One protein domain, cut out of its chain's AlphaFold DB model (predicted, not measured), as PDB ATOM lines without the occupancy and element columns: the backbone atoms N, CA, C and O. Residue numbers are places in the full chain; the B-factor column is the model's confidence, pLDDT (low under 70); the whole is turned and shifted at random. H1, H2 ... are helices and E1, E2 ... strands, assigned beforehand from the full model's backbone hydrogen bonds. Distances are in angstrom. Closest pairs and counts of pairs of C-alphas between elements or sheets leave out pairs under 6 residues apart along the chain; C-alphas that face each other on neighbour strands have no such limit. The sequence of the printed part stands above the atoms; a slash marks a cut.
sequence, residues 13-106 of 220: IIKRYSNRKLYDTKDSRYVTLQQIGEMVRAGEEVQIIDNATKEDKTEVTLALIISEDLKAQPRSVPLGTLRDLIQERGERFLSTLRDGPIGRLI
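This is residues 13 to 106 of the 220 residues of the protein "PHB_acc_N domain-containing protein" of Chondromyces apiculatus DSM 436 (UniProt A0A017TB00). Look for two lobes at opposite ends of an elongated model: a small twisted sheet with H1 over one face, and a loose pair, H3 and H4. H2 starts at the sheet and reaches toward that pair without touching it. The printed part has 94 residues, running E1 E2 E3 H1 E4 H2 H3 H4; the mixed sheet has the order E3, E2, E1, E4, and the class is mixed, helices and strands. It is loose, with a radius of gyration of the C-alphas of 15.4 A and spans of 40 by 26 by 25 A.

Start at E1, residues 13 to 16, E2, 22 to 24, and E3, 29 to 31: a meander, each strand the antiparallel neighbour of the one before, with N 15 and O 23 at 2.8 A and N 31 and O 22 at 2.9 A. After H1, residues 33 to 41, E4, residues 46 to 50, is parallel to E1, with N 14 and O 47 at 2.8 A. E3, H1 and E4 form a split strand-helix-strand unit, E2 and E1 between its strands, with a right-handed crossover. H1 is on the sheet. H2, residues 58 to 72, only grazes the sheet with residues 58 to 62. With residues 61 to 65 alone it touches H1, about perpendicular at 77 degrees; the closest C-alphas, of Leu 33 and Ile 65, are 5.9 A apart. H3, residues 79 to 87, is apart from H2. H4, residues 91 to 99, is close to H3 but not clearly touching, the closest C-alphas, of Leu 85 and Phe 93, being 6.3 A apart. In these four helices every O i to N i+4 pair is within hydrogen-bond range.

Find C-alpha 13 at (-21.289, 15.115, 32.163), where E1 begins. E4 spans 13.3 A. From C-alpha 58 at (-30.271, 19.106, 31.566), H2 runs 21.2 A; H4 ends at C-alpha 99, at (-36.398, 37.960, 15.869).

The C-alphas farthest apart, of Ala 52 and Pro 101, are 42.0 A apart. The printed part has no cut, and no link is long. Look for pLDDT under 70 at residues 74 to 76 and 89 to 106.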
ATOM      1  N   ILE A  13     -20.218  15.848  31.483       96.12
ATOM      2  CA  ILE A  13     -21.289  15.115  32.163       96.12
ATOM      3  C   ILE A  13     -21.272  15.423  33.661       96.12
ATOM      4  O   ILE A  13     -20.283  15.181  34.361       96.12
ATOM      5  N   ILE A  14     -22.413  15.873  34.169       97.31
ATOM      6  CA  ILE A  14     -22.699  16.061  35.586       97.31
ATOM      7  C   ILE A  14     -23.712  15.001  36.020       97.31
ATOM      8  O   ILE A  14     -24.819  14.909  35.489       97.31
ATOM      9  N   LYS A  15     -23.357  14.202  37.023       96.81
ATOM     10  CA  LYS A  15     -24.270  13.241  37.647       96.81
ATOM     11  C   LYS A  15     -25.084  13.929  38.731       96.81
ATOM     12  O   LYS A  15     -24.522  14.470  39.685       96.81
ATOM     13  N   ARG A  16     -26.405  13.859  38.619       96.44
ATOM     14  CA  ARG A  16     -27.337  14.308  39.654       96.44
ATOM     15  C   ARG A  16     -27.731  13.141  40.549       96.44
ATOM     16  O   ARG A  16     -28.129  12.089  40.066       96.44
ATOM     17  N   TYR A  17     -27.653  13.337  41.857       94.44
ATOM     18  CA  TYR A  17     -28.114  12.370  42.852       94.44
ATOM     19  C   TYR A  17     -29.388  12.870  43.535       94.44
ATOM     20  O   TYR A  17     -29.650  14.073  43.595       94.44
ATOM     21  N   SER A  18     -30.158  11.943  44.107       82.31
ATOM     22  CA  SER A  18     -31.481  12.192  44.696       82.31
ATOM     23  C   SER A  18     -31.480  13.309  45.751       82.31
ATOM     24  O   SER A  18     -32.413  14.101  45.817       82.31
ATOM     25  N   ASN A  19     -30.391  13.460  46.515       87.56
ATOM     26  CA  ASN A  19     -30.199  14.541  47.493       87.56
ATOM     27  C   ASN A  19     -29.701  15.860  46.852       87.56
ATOM     28  O   ASN A  19     -28.834  16.534  47.402       87.56
ATOM     29  N   ARG A  20     -30.142  16.173  45.625       83.88
ATOM     30  CA  ARG A  20     -29.731  17.343  44.812       83.88
ATOM     31  C   ARG A  20     -28.214  17.526  44.614       83.88
ATOM     32  O   ARG A  20     -27.807  18.537  44.051       83.88
ATOM     33  N   LYS A  21     -27.376  16.573  45.039       94.44
ATOM     34  CA  LYS A  21     -25.921  16.622  44.859       94.44
ATOM     35  C   LYS A  21     -25.601  16.492  43.376       94.44
ATOM     36  O   LYS A  21     -26.155  15.623  42.702       94.44
ATOM     37  N   LEU A  22     -24.693  17.332  42.902       96.56
ATOM     38  CA  LEU A  22     -24.233  17.363  41.520       96.56
ATOM     39  C   LEU A  22     -22.748  17.018  41.524       96.56
ATOM     40  O   LEU A  22     -21.974  17.625  42.264       96.56
ATOM     41  N   TYR A  23     -22.366  16.004  40.759       97.50
ATOM     42  CA  TYR A  23     -20.993  15.523  40.682       97.50
ATOM     43  C   TYR A  23     -20.484  15.634  39.258       97.50
ATOM     44  O   TYR A  23     -21.071  15.077  38.333       97.50
ATOM     45  N   ASP A  24     -19.379  16.334  39.104       96.62
ATOM     46  CA  ASP A  24     -18.709  16.506  37.837       96.62
ATOM     47  C   ASP A  24     -17.832  15.300  37.521       96.62
ATOM     48  O   ASP A  24     -16.940  14.949  38.293       96.62
ATOM     49  N   THR A  25     -18.088  14.659  36.384       95.31
ATOM     50  CA  THR A  25     -17.317  13.484  35.960       95.31
ATOM     51  C   THR A  25     -15.954  13.831  35.368       95.31
ATOM     52  O   THR A  25     -15.078  12.971  35.368       95.31
ATOM     53  N   LYS A  26     -15.751  15.071  34.903       93.31
ATOM     54  CA  LYS A  26     -14.485  15.540  34.326       93.31
ATOM     55  C   LYS A  26     -13.497  15.920  35.426       93.31
ATOM     56  O   LYS A  26     -12.393  15.390  35.468       93.31
ATOM     57  N   ASP A  27     -13.931  16.766  36.359       94.00
ATOM     58  CA  ASP A  27     -13.101  17.222  37.489       94.00
ATOM     59  C   ASP A  27     -13.152  16.275  38.700       94.00
ATOM     60  O   ASP A  27     -12.464  16.495  39.695       94.00
ATOM     61  N   SER A  28     -13.994  15.237  38.651       96.00
ATOM     62  CA  SER A  28     -14.183  14.268  39.739       96.00
ATOM     63  C   SER A  28     -14.526  14.912  41.092       96.00
ATOM     64  O   SER A  28     -14.090  14.447  42.151       96.00
ATOM     65  N   ARG A  29     -15.338  15.975  41.083       96.19
ATOM     66  CA  ARG A  29     -15.690  16.751  42.285       96.19
ATOM     67  C   ARG A  29     -17.165  17.116  42.343       96.19
ATOM     68  O   ARG A  29     -17.852  17.175  41.327       96.19
ATOM     69  N   TYR A  30     -17.648  17.421  43.545       96.25
ATOM     70  CA  TYR A  30     -18.970  18.018  43.703       96.25
ATOM     71  C   TYR A  30     -18.978  19.464  43.205       96.25
ATOM     72  O   TYR A  30     -18.020  20.215  43.414       96.25
ATOM     73  N   VAL A  31     -20.078  19.832  42.555       96.56
ATOM     74  CA  VAL A  31     -20.313  21.162  41.991       96.56
ATOM     75  C   VAL A  31     -21.657  21.715  42.454       96.56
ATOM     76  O   VAL A  31     -22.556  20.966  42.842       96.56
ATOM     77  N   THR A  32     -21.797  23.037  42.434       96.12
ATOM     78  CA  THR A  32     -23.063  23.724  42.728       96.12
ATOM     79  C   THR A  32     -23.800  24.101  41.441       96.12
ATOM     80  O   THR A  32     -23.216  24.114  40.360       96.12
ATOM     81  N   LEU A  33     -25.087  24.450  41.556       95.50
ATOM     82  CA  LEU A  33     -25.867  24.990  40.434       95.50
ATOM     83  C   LEU A  33     -25.225  26.261  39.856       95.50
ATOM     84  O   LEU A  33     -25.124  26.397  38.642       95.50
ATOM     85  N   GLN A  34     -24.708  27.137  40.721       94.69
ATOM     86  CA  GLN A  34     -24.028  28.368  40.318       94.69
ATOM     87  C   GLN A  34     -22.755  28.091  39.507       94.69
ATOM     88  O   GLN A  34     -22.554  28.703  38.464       94.69
ATOM     89  N   GLN A  35     -21.941  27.117  39.933       95.62
ATOM     90  CA  GLN A  35     -20.743  26.702  39.192       95.62
ATOM     91  C   GLN A  35     -21.094  26.106  37.826       95.62
ATOM     92  O   GLN A  35     -20.390  26.347  36.853       95.62
ATOM     93  N   ILE A  36     -22.186  25.344  37.727       95.50
ATOM     94  CA  ILE A  36     -22.676  24.850  36.432       95.50
ATOM     95  C   ILE A  36     -23.130  26.019  35.553       95.50
ATOM     96  O   ILE A  36     -22.803  26.047  34.370       95.50
ATOM     97  N   GLY A  37     -23.824  27.007  36.120       94.50
ATOM     98  CA  GLY A  37     -24.176  28.238  35.410       94.50
ATOM     99  C   GLY A  37     -22.948  28.985  34.880       94.50
ATOM    100  O   GLY A  37     -22.959  29.449  33.745       94.50
ATOM    101  N   GLU A  38     -21.868  29.058  35.661       94.81
ATOM    102  CA  GLU A  38     -20.589  29.638  35.226       94.81
ATOM    103  C   GLU A  38     -19.950  28.859  34.072       94.81
ATOM    104  O   GLU A  38     -19.538  29.483  33.098       94.81
ATOM    105  N   MET A  39     -19.928  27.523  34.137       93.88
ATOM    106  CA  MET A  39     -19.440  26.675  33.038       93.88
ATOM    107  C   MET A  39     -20.218  26.941  31.742       93.88
ATOM    108  O   MET A  39     -19.623  27.164  30.690       93.88
ATOM    109  N   VAL A  40     -21.552  26.991  31.821       93.69
ATOM    110  CA  VAL A  40     -22.409  27.265  30.656       93.69
ATOM    111  C   VAL A  40     -22.173  28.679  30.114       93.69
ATOM    112  O   VAL A  40     -22.060  28.863  28.906       93.69
ATOM    113  N   ARG A  41     -22.025  29.686  30.988       91.06
ATOM    114  CA  ARG A  41     -21.676  31.060  30.579       91.06
ATOM    115  C   ARG A  41     -20.284  31.157  29.947       91.06
ATOM    116  O   ARG A  41     -20.072  32.027  29.110       91.06
ATOM    117  N   ALA A  42     -19.359  30.273  30.318       92.81
ATOM    118  CA  ALA A  42     -18.042  30.148  29.695       92.81
ATOM    119  C   ALA A  42     -18.078  29.431  28.329       92.81
ATOM    120  O   ALA A  42     -17.037  29.291  27.689       92.81
ATOM    121  N   GLY A  43     -19.259  28.994  27.873       90.00
ATOM    122  CA  GLY A  43     -19.445  28.288  26.606       90.00
ATOM    123  C   GLY A  43     -19.202  26.781  26.691       90.00
ATOM    124  O   GLY A  43     -19.102  26.130  25.654       90.00
ATOM    125  N   GLU A  44     -19.097  26.203  27.894       91.69
ATOM    126  CA  GLU A  44     -18.992  24.750  28.043       91.69
ATOM    127  C   GLU A  44     -20.352  24.073  27.821       91.69
ATOM    128  O   GLU A  44     -21.361  24.431  28.433       91.69
ATOM    129  N   GLU A  45     -20.371  23.022  26.999       91.88
ATOM    130  CA  GLU A  45     -21.550  22.173  26.842       91.88
ATOM    131  C   GLU A  45     -21.678  21.205  28.020       91.88
ATOM    132  O   GLU A  45     -20.883  20.275  28.186       91.88
ATOM    133  N   VAL A  46     -22.717  21.398  28.833       94.38
ATOM    134  CA  VAL A  46     -22.992  20.569  30.012       94.38
ATOM    135  C   VAL A  46     -24.165  19.620  29.746       94.38
ATOM    136  O   VAL A  46     -25.164  19.992  29.121       94.38
ATOM    137  N   GLN A  47     -24.060  18.384  30.236       96.44
ATOM    138  CA  GLN A  47     -25.171  17.432  30.321       96.44
ATOM    139  C   GLN A  47     -25.391  17.012  31.763       96.44
ATOM    140  O   GLN A  47     -24.447  16.609  32.440       96.44
ATOM    141  N   ILE A  48     -26.634  17.049  32.230       96.25
ATOM    142  CA  ILE A  48     -26.991  16.607  33.574       96.25
ATOM    143  C   ILE A  48     -27.772  15.304  33.469       96.25
ATOM    144  O   ILE A  48     -28.881  15.289  32.948       96.25
ATOM    145  N   ILE A  49     -27.215  14.218  34.002       95.88
ATOM    146  CA  ILE A  49     -27.833  12.887  33.975       95.88
ATOM    147  C   ILE A  49     -28.189  12.467  35.398       95.88
ATOM    148  O   ILE A  49     -27.344  12.509  36.299       95.88
ATOM    149  N   ASP A  50     -29.430  12.034  35.613       95.31
ATOM    150  CA  ASP A  50     -29.827  11.459  36.895       95.31
ATOM    151  C   ASP A  50     -29.106  10.127  37.141       95.31
ATOM    152  O   ASP A  50     -29.089   9.225  36.303       95.31
ATOM    153  N   ASN A  51     -28.477   9.976  38.302       94.38
ATOM    154  CA  ASN A  51     -27.690   8.789  38.589       94.38
ATOM    155  C   ASN A  51     -28.559   7.537  38.771       94.38
ATOM    156  O   ASN A  51     -28.078   6.445  38.459       94.38
ATOM    157  N   ALA A  52     -29.784   7.678  39.282       93.69
ATOM    158  CA  ALA A  52     -30.683   6.558  39.534       93.69
ATOM    159  C   ALA A  52     -31.463   6.178  38.270       93.69
ATOM    160  O   ALA A  52     -31.442   5.012  37.881       93.69
ATOM    161  N   THR A  53     -32.099   7.150  37.611       95.00
ATOM    162  CA  THR A  53     -32.975   6.891  36.455       95.00
ATOM    163  C   THR A  53     -32.248   6.921  35.113       95.00
ATOM    164  O   THR A  53     -32.785   6.433  34.127       95.00
ATOM    165  N   LYS A  54     -31.025   7.470  35.063       94.19
ATOM    166  CA  LYS A  54     -30.261   7.733  33.824       94.19
ATOM    167  C   LYS A  54     -30.948   8.691  32.851       94.19
ATOM    168  O   LYS A  54     -30.506   8.825  31.716       94.19
ATOM    169  N   GLU A  55     -31.989   9.385  33.296       94.81
ATOM    170  CA  GLU A  55     -32.685  10.379  32.489       94.81
ATOM    171  C   GLU A  55     -31.840  11.642  32.318       94.81
ATOM    172  O   GLU A  55     -31.154  12.081  33.251       94.81
ATOM    173  N   ASP A  56     -31.955  12.266  31.146       94.25
ATOM    174  CA  ASP A  56     -31.417  13.599  30.910       94.25
ATOM    175  C   ASP A  56     -32.273  14.626  31.672       94.25
ATOM    176  O   ASP A  56     -33.482  14.763  31.470       94.25
ATOM    177  N   LYS A  57     -31.642  15.317  32.618       94.94
ATOM    178  CA  LYS A  57     -32.231  16.378  33.443       94.94
ATOM    179  C   LYS A  57     -31.616  17.737  33.121       94.94
ATOM    180  O   LYS A  57     -31.729  18.650  33.943       94.94
ATOM    181  N   THR A  58     -30.965  17.880  31.969       94.88
ATOM    182  CA  THR A  58     -30.271  19.106  31.566       94.88
ATOM    183  C   THR A  58     -31.224  20.292  31.539       94.88
ATOM    184  O   THR A  58     -31.017  21.238  32.291       94.88
ATOM    185  N   GLU A  59     -32.318  20.206  30.781       92.75
ATOM    186  CA  GLU A  59     -33.292  21.301  30.637       92.75
ATOM    187  C   GLU A  59     -33.845  21.771  31.985       92.75
ATOM    188  O   GLU A  59     -33.786  22.952  32.323       92.75
ATOM    189  N   VAL A  60     -34.316  20.827  32.803       93.38
ATOM    190  CA  VAL A  60     -34.893  21.115  34.123       93.38
ATOM    191  C   VAL A  60     -33.858  21.752  35.054       93.38
ATOM    192  O   VAL A  60     -34.183  22.657  35.823       93.38
ATOM    193  N   THR A  61     -32.607  21.293  35.000       95.12
ATOM    194  CA  THR A  61     -31.536  21.818  35.858       95.12
ATOM    195  C   THR A  61     -31.089  23.208  35.407       95.12
ATOM    196  O   THR A  61     -30.884  24.074  36.253       95.12
ATOM    197  N   LEU A  62     -30.994  23.457  34.099       94.69
ATOM    198  CA  LEU A  62     -30.675  24.780  33.554       94.69
ATOM    199  C   LEU A  62     -31.789  25.794  33.844       94.69
ATOM    200  O   LEU A  62     -31.500  26.908  34.277       94.69
ATOM    201  N   ALA A  63     -33.059  25.401  33.707       92.19
ATOM    202  CA  ALA A  63     -34.190  26.241  34.100       92.19
ATOM    203  C   ALA A  63     -34.134  26.606  35.594       92.19
ATOM    204  O   ALA A  63     -34.383  27.752  35.973       92.19
ATOM    205  N   LEU A  64     -33.751  25.648  36.448       93.75
ATOM    206  CA  LEU A  64     -33.549  25.904  37.871       93.75
ATOM    207  C   LEU A  64     -32.417  26.913  38.110       93.75
ATOM    208  O   LEU A  64     -32.619  27.837  38.894       93.75
ATOM    209  N   ILE A  65     -31.281  26.780  37.417       93.44
ATOM    210  CA  ILE A  65     -30.157  27.729  37.497       93.44
ATOM    211  C   ILE A  65     -30.624  29.145  37.146       93.44
ATOM    212  O   ILE A  65     -30.413  30.062  37.935       93.44
ATOM    213  N   ILE A  66     -31.339  29.310  36.029       90.75
ATOM    214  CA  ILE A  66     -31.902  30.607  35.623       90.75
ATOM    215  C   ILE A  66     -32.819  31.160  36.721       90.75
ATOM    216  O   ILE A  66     -32.733  32.333  37.080       90.75
ATOM    217  N   SER A  67     -33.680  30.319  37.298       89.81
ATOM    218  CA  SER A  67     -34.594  30.751  38.360       89.81
ATOM    219  C   SER A  67     -33.872  31.204  39.636       89.81
ATOM    220  O   SER A  67     -34.347  32.121  40.308       89.81
ATOM    221  N   GLU A  68     -32.744  30.579  39.988       90.75
ATOM    222  CA  GLU A  68     -31.946  30.975  41.152       90.75
ATOM    223  C   GLU A  68     -31.161  32.263  40.885       90.75
ATOM    224  O   GLU A  68     -31.162  33.149  41.744       90.75
ATOM    225  N   ASP A  69     -30.603  32.429  39.682       87.31
ATOM    226  CA  ASP A  69     -29.930  33.668  39.268       87.31
ATOM    227  C   ASP A  69     -30.911  34.864  39.298       87.31
ATOM    228  O   ASP A  69     -30.585  35.929  39.832       87.31
ATOM    229  N   LEU A  70     -32.161  34.681  38.845       85.88
ATOM    230  CA  LEU A  70     -33.208  35.715  38.920       85.88
ATOM    231  C   LEU A  70     -33.600  36.078  40.358       85.88
ATOM    232  O   LEU A  70     -33.853  37.247  40.652       85.88
ATOM    233  N   LYS A  71     -33.642  35.098  41.271       84.50
ATOM    234  CA  LYS A  71     -33.904  35.352  42.700       84.50
ATOM    235  C   LYS A  71     -32.776  36.149  43.346       84.50
ATOM    236  O   LYS A  71     -33.050  37.015  44.175       84.50
ATOM    237  N   ALA A  72     -31.530  35.865  42.971       84.62
ATOM    238  CA  ALA A  72     -30.372  36.614  43.446       84.62
ATOM    239  C   ALA A  72     -30.336  38.044  42.874       84.62
ATOM    240  O   ALA A  72     -29.866  38.963  43.547       84.62
ATOM    241  N   GLN A  73     -30.851  38.250  41.655       81.25
ATOM    242  CA  GLN A  73     -30.823  39.533  40.946       81.25
ATOM    243  C   GLN A  73     -32.201  39.928  40.375       81.25
ATOM    244  O   GLN A  73     -32.389  39.965  39.154       81.25
ATOM    245  N   PRO A  74     -33.167  40.329  41.226       69.81
ATOM    246  CA  PRO A  74     -34.554  40.570  40.813       69.81
ATOM    247  C   PRO A  74     -34.741  41.776  39.877       69.81
ATOM    248  O   PRO A  74     -35.800  41.930  39.277       69.81
ATOM    249  N   ARG A  75     -33.736  42.653  39.741       66.12
ATOM    250  CA  ARG A  75     -33.795  43.849  38.874       66.12
ATOM    251  C   ARG A  75     -33.326  43.610  37.436       66.12
ATOM    252  O   ARG A  75     -33.293  44.559  36.661       66.12
ATOM    253  N   SER A  76     -32.957  42.379  37.085       69.50
ATOM    254  CA  SER A  76     -32.442  42.040  35.753       69.50
ATOM    255  C   SER A  76     -33.537  41.850  34.696       69.50
ATOM    256  O   SER A  76     -33.265  42.043  33.514       69.50
ATOM    257  N   VAL A  77     -34.778  41.527  35.094       75.00
ATOM    258  CA  VAL A  77     -35.879  41.228  34.160       75.00
ATOM    259  C   VAL A  77     -37.153  42.005  34.532       75.00
ATOM    260  O   VAL A  77     -37.628  41.886  35.663       75.00
ATOM    261  N   PRO A  78     -37.742  42.794  33.610       82.88
ATOM    262  CA  PRO A  78     -39.005  43.493  33.850       82.88
ATOM    263  C   PRO A  78     -40.180  42.537  34.120       82.88
ATOM    264  O   PRO A  78     -40.324  41.506  33.466       82.88
ATOM    265  N   LEU A  79     -41.094  42.922  35.021       82.81
ATOM    266  CA  LEU A  79     -42.286  42.120  35.356       82.81
ATOM    267  C   LEU A  79     -43.194  41.837  34.148       82.81
ATOM    268  O   LEU A  79     -43.818  40.780  34.094       82.81
ATOM    269  N   GLY A  80     -43.262  42.766  33.186       82.69
ATOM    270  CA  GLY A  80     -44.007  42.569  31.939       82.69
ATOM    271  C   GLY A  80     -43.513  41.337  31.183       82.69
ATOM    272  O   GLY A  80     -44.302  40.452  30.888       82.69
ATOM    273  N   THR A  81     -42.196  41.214  31.015       80.50
ATOM    274  CA  THR A  81     -41.550  40.079  30.342       80.50
ATOM    275  C   THR A  81     -41.834  38.747  31.035       80.50
ATOM    276  O   THR A  81     -42.105  37.752  30.372       80.50
ATOM    277  N   LEU A  82     -41.814  38.716  32.372       82.38
ATOM    278  CA  LEU A  82     -42.129  37.501  33.132       82.38
ATOM    279  C   LEU A  82     -43.596  37.087  32.974       82.38
ATOM    280  O   LEU A  82     -43.890  35.898  32.867       82.38
ATOM    281  N   ARG A  83     -44.518  38.056  32.953       84.56
ATOM    282  CA  ARG A  83     -45.938  37.793  32.705       84.56
ATOM    283  C   ARG A  83     -46.149  37.223  31.307       84.56
ATOM    284  O   ARG A  83     -46.875  36.243  31.173       84.56
ATOM    285  N   ASP A  84     -45.506  37.812  30.308       82.06
ATOM    286  CA  ASP A  84     -45.634  37.378  28.919       82.06
ATOM    287  C   ASP A  84     -45.064  35.957  28.748       82.06
ATOM    288  O   ASP A  84     -45.691  35.125  28.107       82.06
ATOM    289  N   LEU A  85     -43.969  35.617  29.441       80.56
ATOM    290  CA  LEU A  85     -43.390  34.264  29.465       80.56
ATOM    291  C   LEU A  85     -44.291  33.205  30.131       80.56
ATOM    292  O   LEU A  85     -44.177  32.018  29.831       80.56
ATOM    293  N   ILE A  86     -45.169  33.613  31.053       84.88
ATOM    294  CA  ILE A  86     -46.152  32.724  31.695       84.88
ATOM    295  C   ILE A  86     -47.422  32.596  30.839       84.88
ATOM    296  O   ILE A  86     -48.003  31.513  30.764       84.88
ATOM    297  N   GLN A  87     -47.878  33.694  30.225       81.19
ATOM    298  CA  GLN A  87     -49.098  33.724  29.406       81.19
ATOM    299  C   GLN A  87     -48.887  33.078  28.039       81.19
ATOM    300  O   GLN A  87     -49.743  32.332  27.558       81.19
ATOM    301  N   GLU A  88     -47.743  33.338  27.420       73.69
ATOM    302  CA  GLU A  88     -47.346  32.717  26.176       73.69
ATOM    303  C   GLU A  88     -46.468  31.510  26.490       73.69
ATOM    304  O   GLU A  88     -45.381  31.631  27.048       73.69
ATOM    305  N   ARG A  89     -46.935  30.312  26.120       66.00
ATOM    306  CA  ARG A  89     -46.112  29.098  26.159       66.00
ATOM    307  C   ARG A  89     -44.819  29.419  25.392       66.00
ATOM    308  O   ARG A  89     -44.914  29.806  24.232       66.00
ATOM    309  N   GLY A  90     -43.661  29.323  26.056       64.69
ATOM    310  CA  GLY A  90     -42.412  30.044  25.746       64.69
ATOM    311  C   GLY A  90     -41.893  30.086  24.297       64.69
ATOM    312  O   GLY A  90     -41.008  30.881  24.010       64.69
ATOM    313  N   GLU A  91     -42.447  29.317  23.363       65.50
ATOM    314  CA  GLU A  91     -42.128  29.357  21.932       65.50
ATOM    315  C   GLU A  91     -42.332  30.741  21.291       65.50
ATOM    316  O   GLU A  91     -41.492  31.181  20.502       65.50
ATOM    317  N   ARG A  92     -43.394  31.476  21.653       62.53
ATOM    318  CA  ARG A  92     -43.632  32.834  21.115       62.53
ATOM    319  C   ARG A  92     -42.634  33.856  21.651       62.53
ATOM    320  O   ARG A  92     -42.128  34.690  20.901       62.53
ATOM    321  N   PHE A  93     -42.279  33.732  22.927       69.12
ATOM    322  CA  PHE A  93     -41.267  34.569  23.559       69.12
ATOM    323  C   PHE A  93     -39.869  34.314  22.985       69.12
ATOM    324  O   PHE A  93     -39.161  35.261  22.647       69.12
ATOM    325  N   LEU A  94     -39.481  33.045  22.818       68.00
ATOM    326  CA  LEU A  94     -38.201  32.681  22.208       68.00
ATOM    327  C   LEU A  94     -38.107  33.171  20.758       68.00
ATOM    328  O   LEU A  94     -37.062  33.683  20.366       68.00
ATOM    329  N   SER A  95     -39.204  33.097  19.996       65.19
ATOM    330  CA  SER A  95     -39.281  33.678  18.647       65.19
ATOM    331  C   SER A  95     -39.103  35.197  18.689       65.19
ATOM    332  O   SER A  95     -38.285  35.738  17.964       65.19
ATOM    333  N   THR A  96     -39.758  35.887  19.622       63.28
ATOM    334  CA  THR A  96     -39.643  37.349  19.776       63.28
ATOM    335  C   THR A  96     -38.245  37.796  20.225       63.28
ATOM    336  O   THR A  96     -37.763  38.846  19.807       63.28
ATOM    337  N   LEU A  97     -37.559  37.010  21.060       64.75
ATOM    338  CA  LEU A  97     -36.163  37.263  21.435       64.75
ATOM    339  C   LEU A  97     -35.194  37.017  20.273       64.75
ATOM    340  O   LEU A  97     -34.251  37.793  20.098       64.75
ATOM    341  N   ARG A  98     -35.424  35.950  19.499       65.38
ATOM    342  CA  ARG A  98     -34.632  35.593  18.317       65.38
ATOM    343  C   ARG A  98     -34.826  36.589  17.173       65.38
ATOM    344  O   ARG A  98     -33.858  36.969  16.530       65.38
ATOM    345  N   ASP A  99     -36.050  37.042  16.955       64.81
ATOM    346  CA  ASP A  99     -36.398  37.960  15.869       64.81
ATOM    347  C   ASP A  99     -36.246  39.435  16.315       64.81
ATOM    348  O   ASP A  99     -36.328  40.370  15.518       64.81
ATOM    349  N   GLY A 100     -35.992  39.655  17.610       68.56
ATOM    350  CA  GLY A 100     -35.710  40.949  18.216       68.56
ATOM    351  C   GLY A 100     -34.222  41.345  18.194       68.56
ATOM    352  O   GLY A 100     -33.358  40.623  17.692       68.56
ATOM    353  N   PRO A 101     -33.870  42.494  18.802       53.56
ATOM    354  CA  PRO A 101     -32.506  43.034  18.796       53.56
ATOM    355  C   PRO A 101     -31.466  42.140  19.498       53.56
ATOM    356  O   PRO A 101     -30.273  42.345  19.300       53.56
ATOM    357  N   ILE A 102     -31.899  41.157  20.297       56.47
ATOM    358  CA  ILE A 102     -31.020  40.207  20.997       56.47
ATOM    359  C   ILE A 102     -30.585  39.056  20.077       56.47
ATOM    360  O   ILE A 102     -29.423  38.662  20.129       56.47
ATOM    361  N   GLY A 103     -31.447  38.553  19.188       53.69
ATOM    362  CA  GLY A 103     -31.060  37.494  18.248       53.69
ATOM    363  C   GLY A 103     -30.033  37.939  17.205       53.69
ATOM    364  O   GLY A 103     -29.195  37.141  16.796       53.69
ATOM    365  N   ARG A 104     -29.985  39.239  16.884       55.97
ATOM    366  CA  ARG A 104     -28.915  39.840  16.062       55.97
ATOM    367  C   ARG A 104     -27.546  39.872  16.762       55.97
ATOM    368  O   ARG A 104     -26.535  40.124  16.112       55.97
ATOM    369  N   LEU A 105     -27.503  39.632  18.075       55.06
ATOM    370  CA  LEU A 105     -26.283  39.635  18.888       55.06
ATOM    371  C   LEU A 105     -25.749  38.223  19.182       55.06
ATOM    372  O   LEU A 105     -24.678  38.110  19.776       55.06
ATOM    373  N   ILE A 106     -26.444  37.158  18.758       51.91
ATOM    374  CA  ILE A 106     -25.944  35.776  18.822       51.91
ATOM    375  C   ILE A 106     -25.263  35.447  17.482       51.91
ATOM    376  O   ILE A 106     -25.955  35.286  16.472       51.91
TER     377      ILE A 106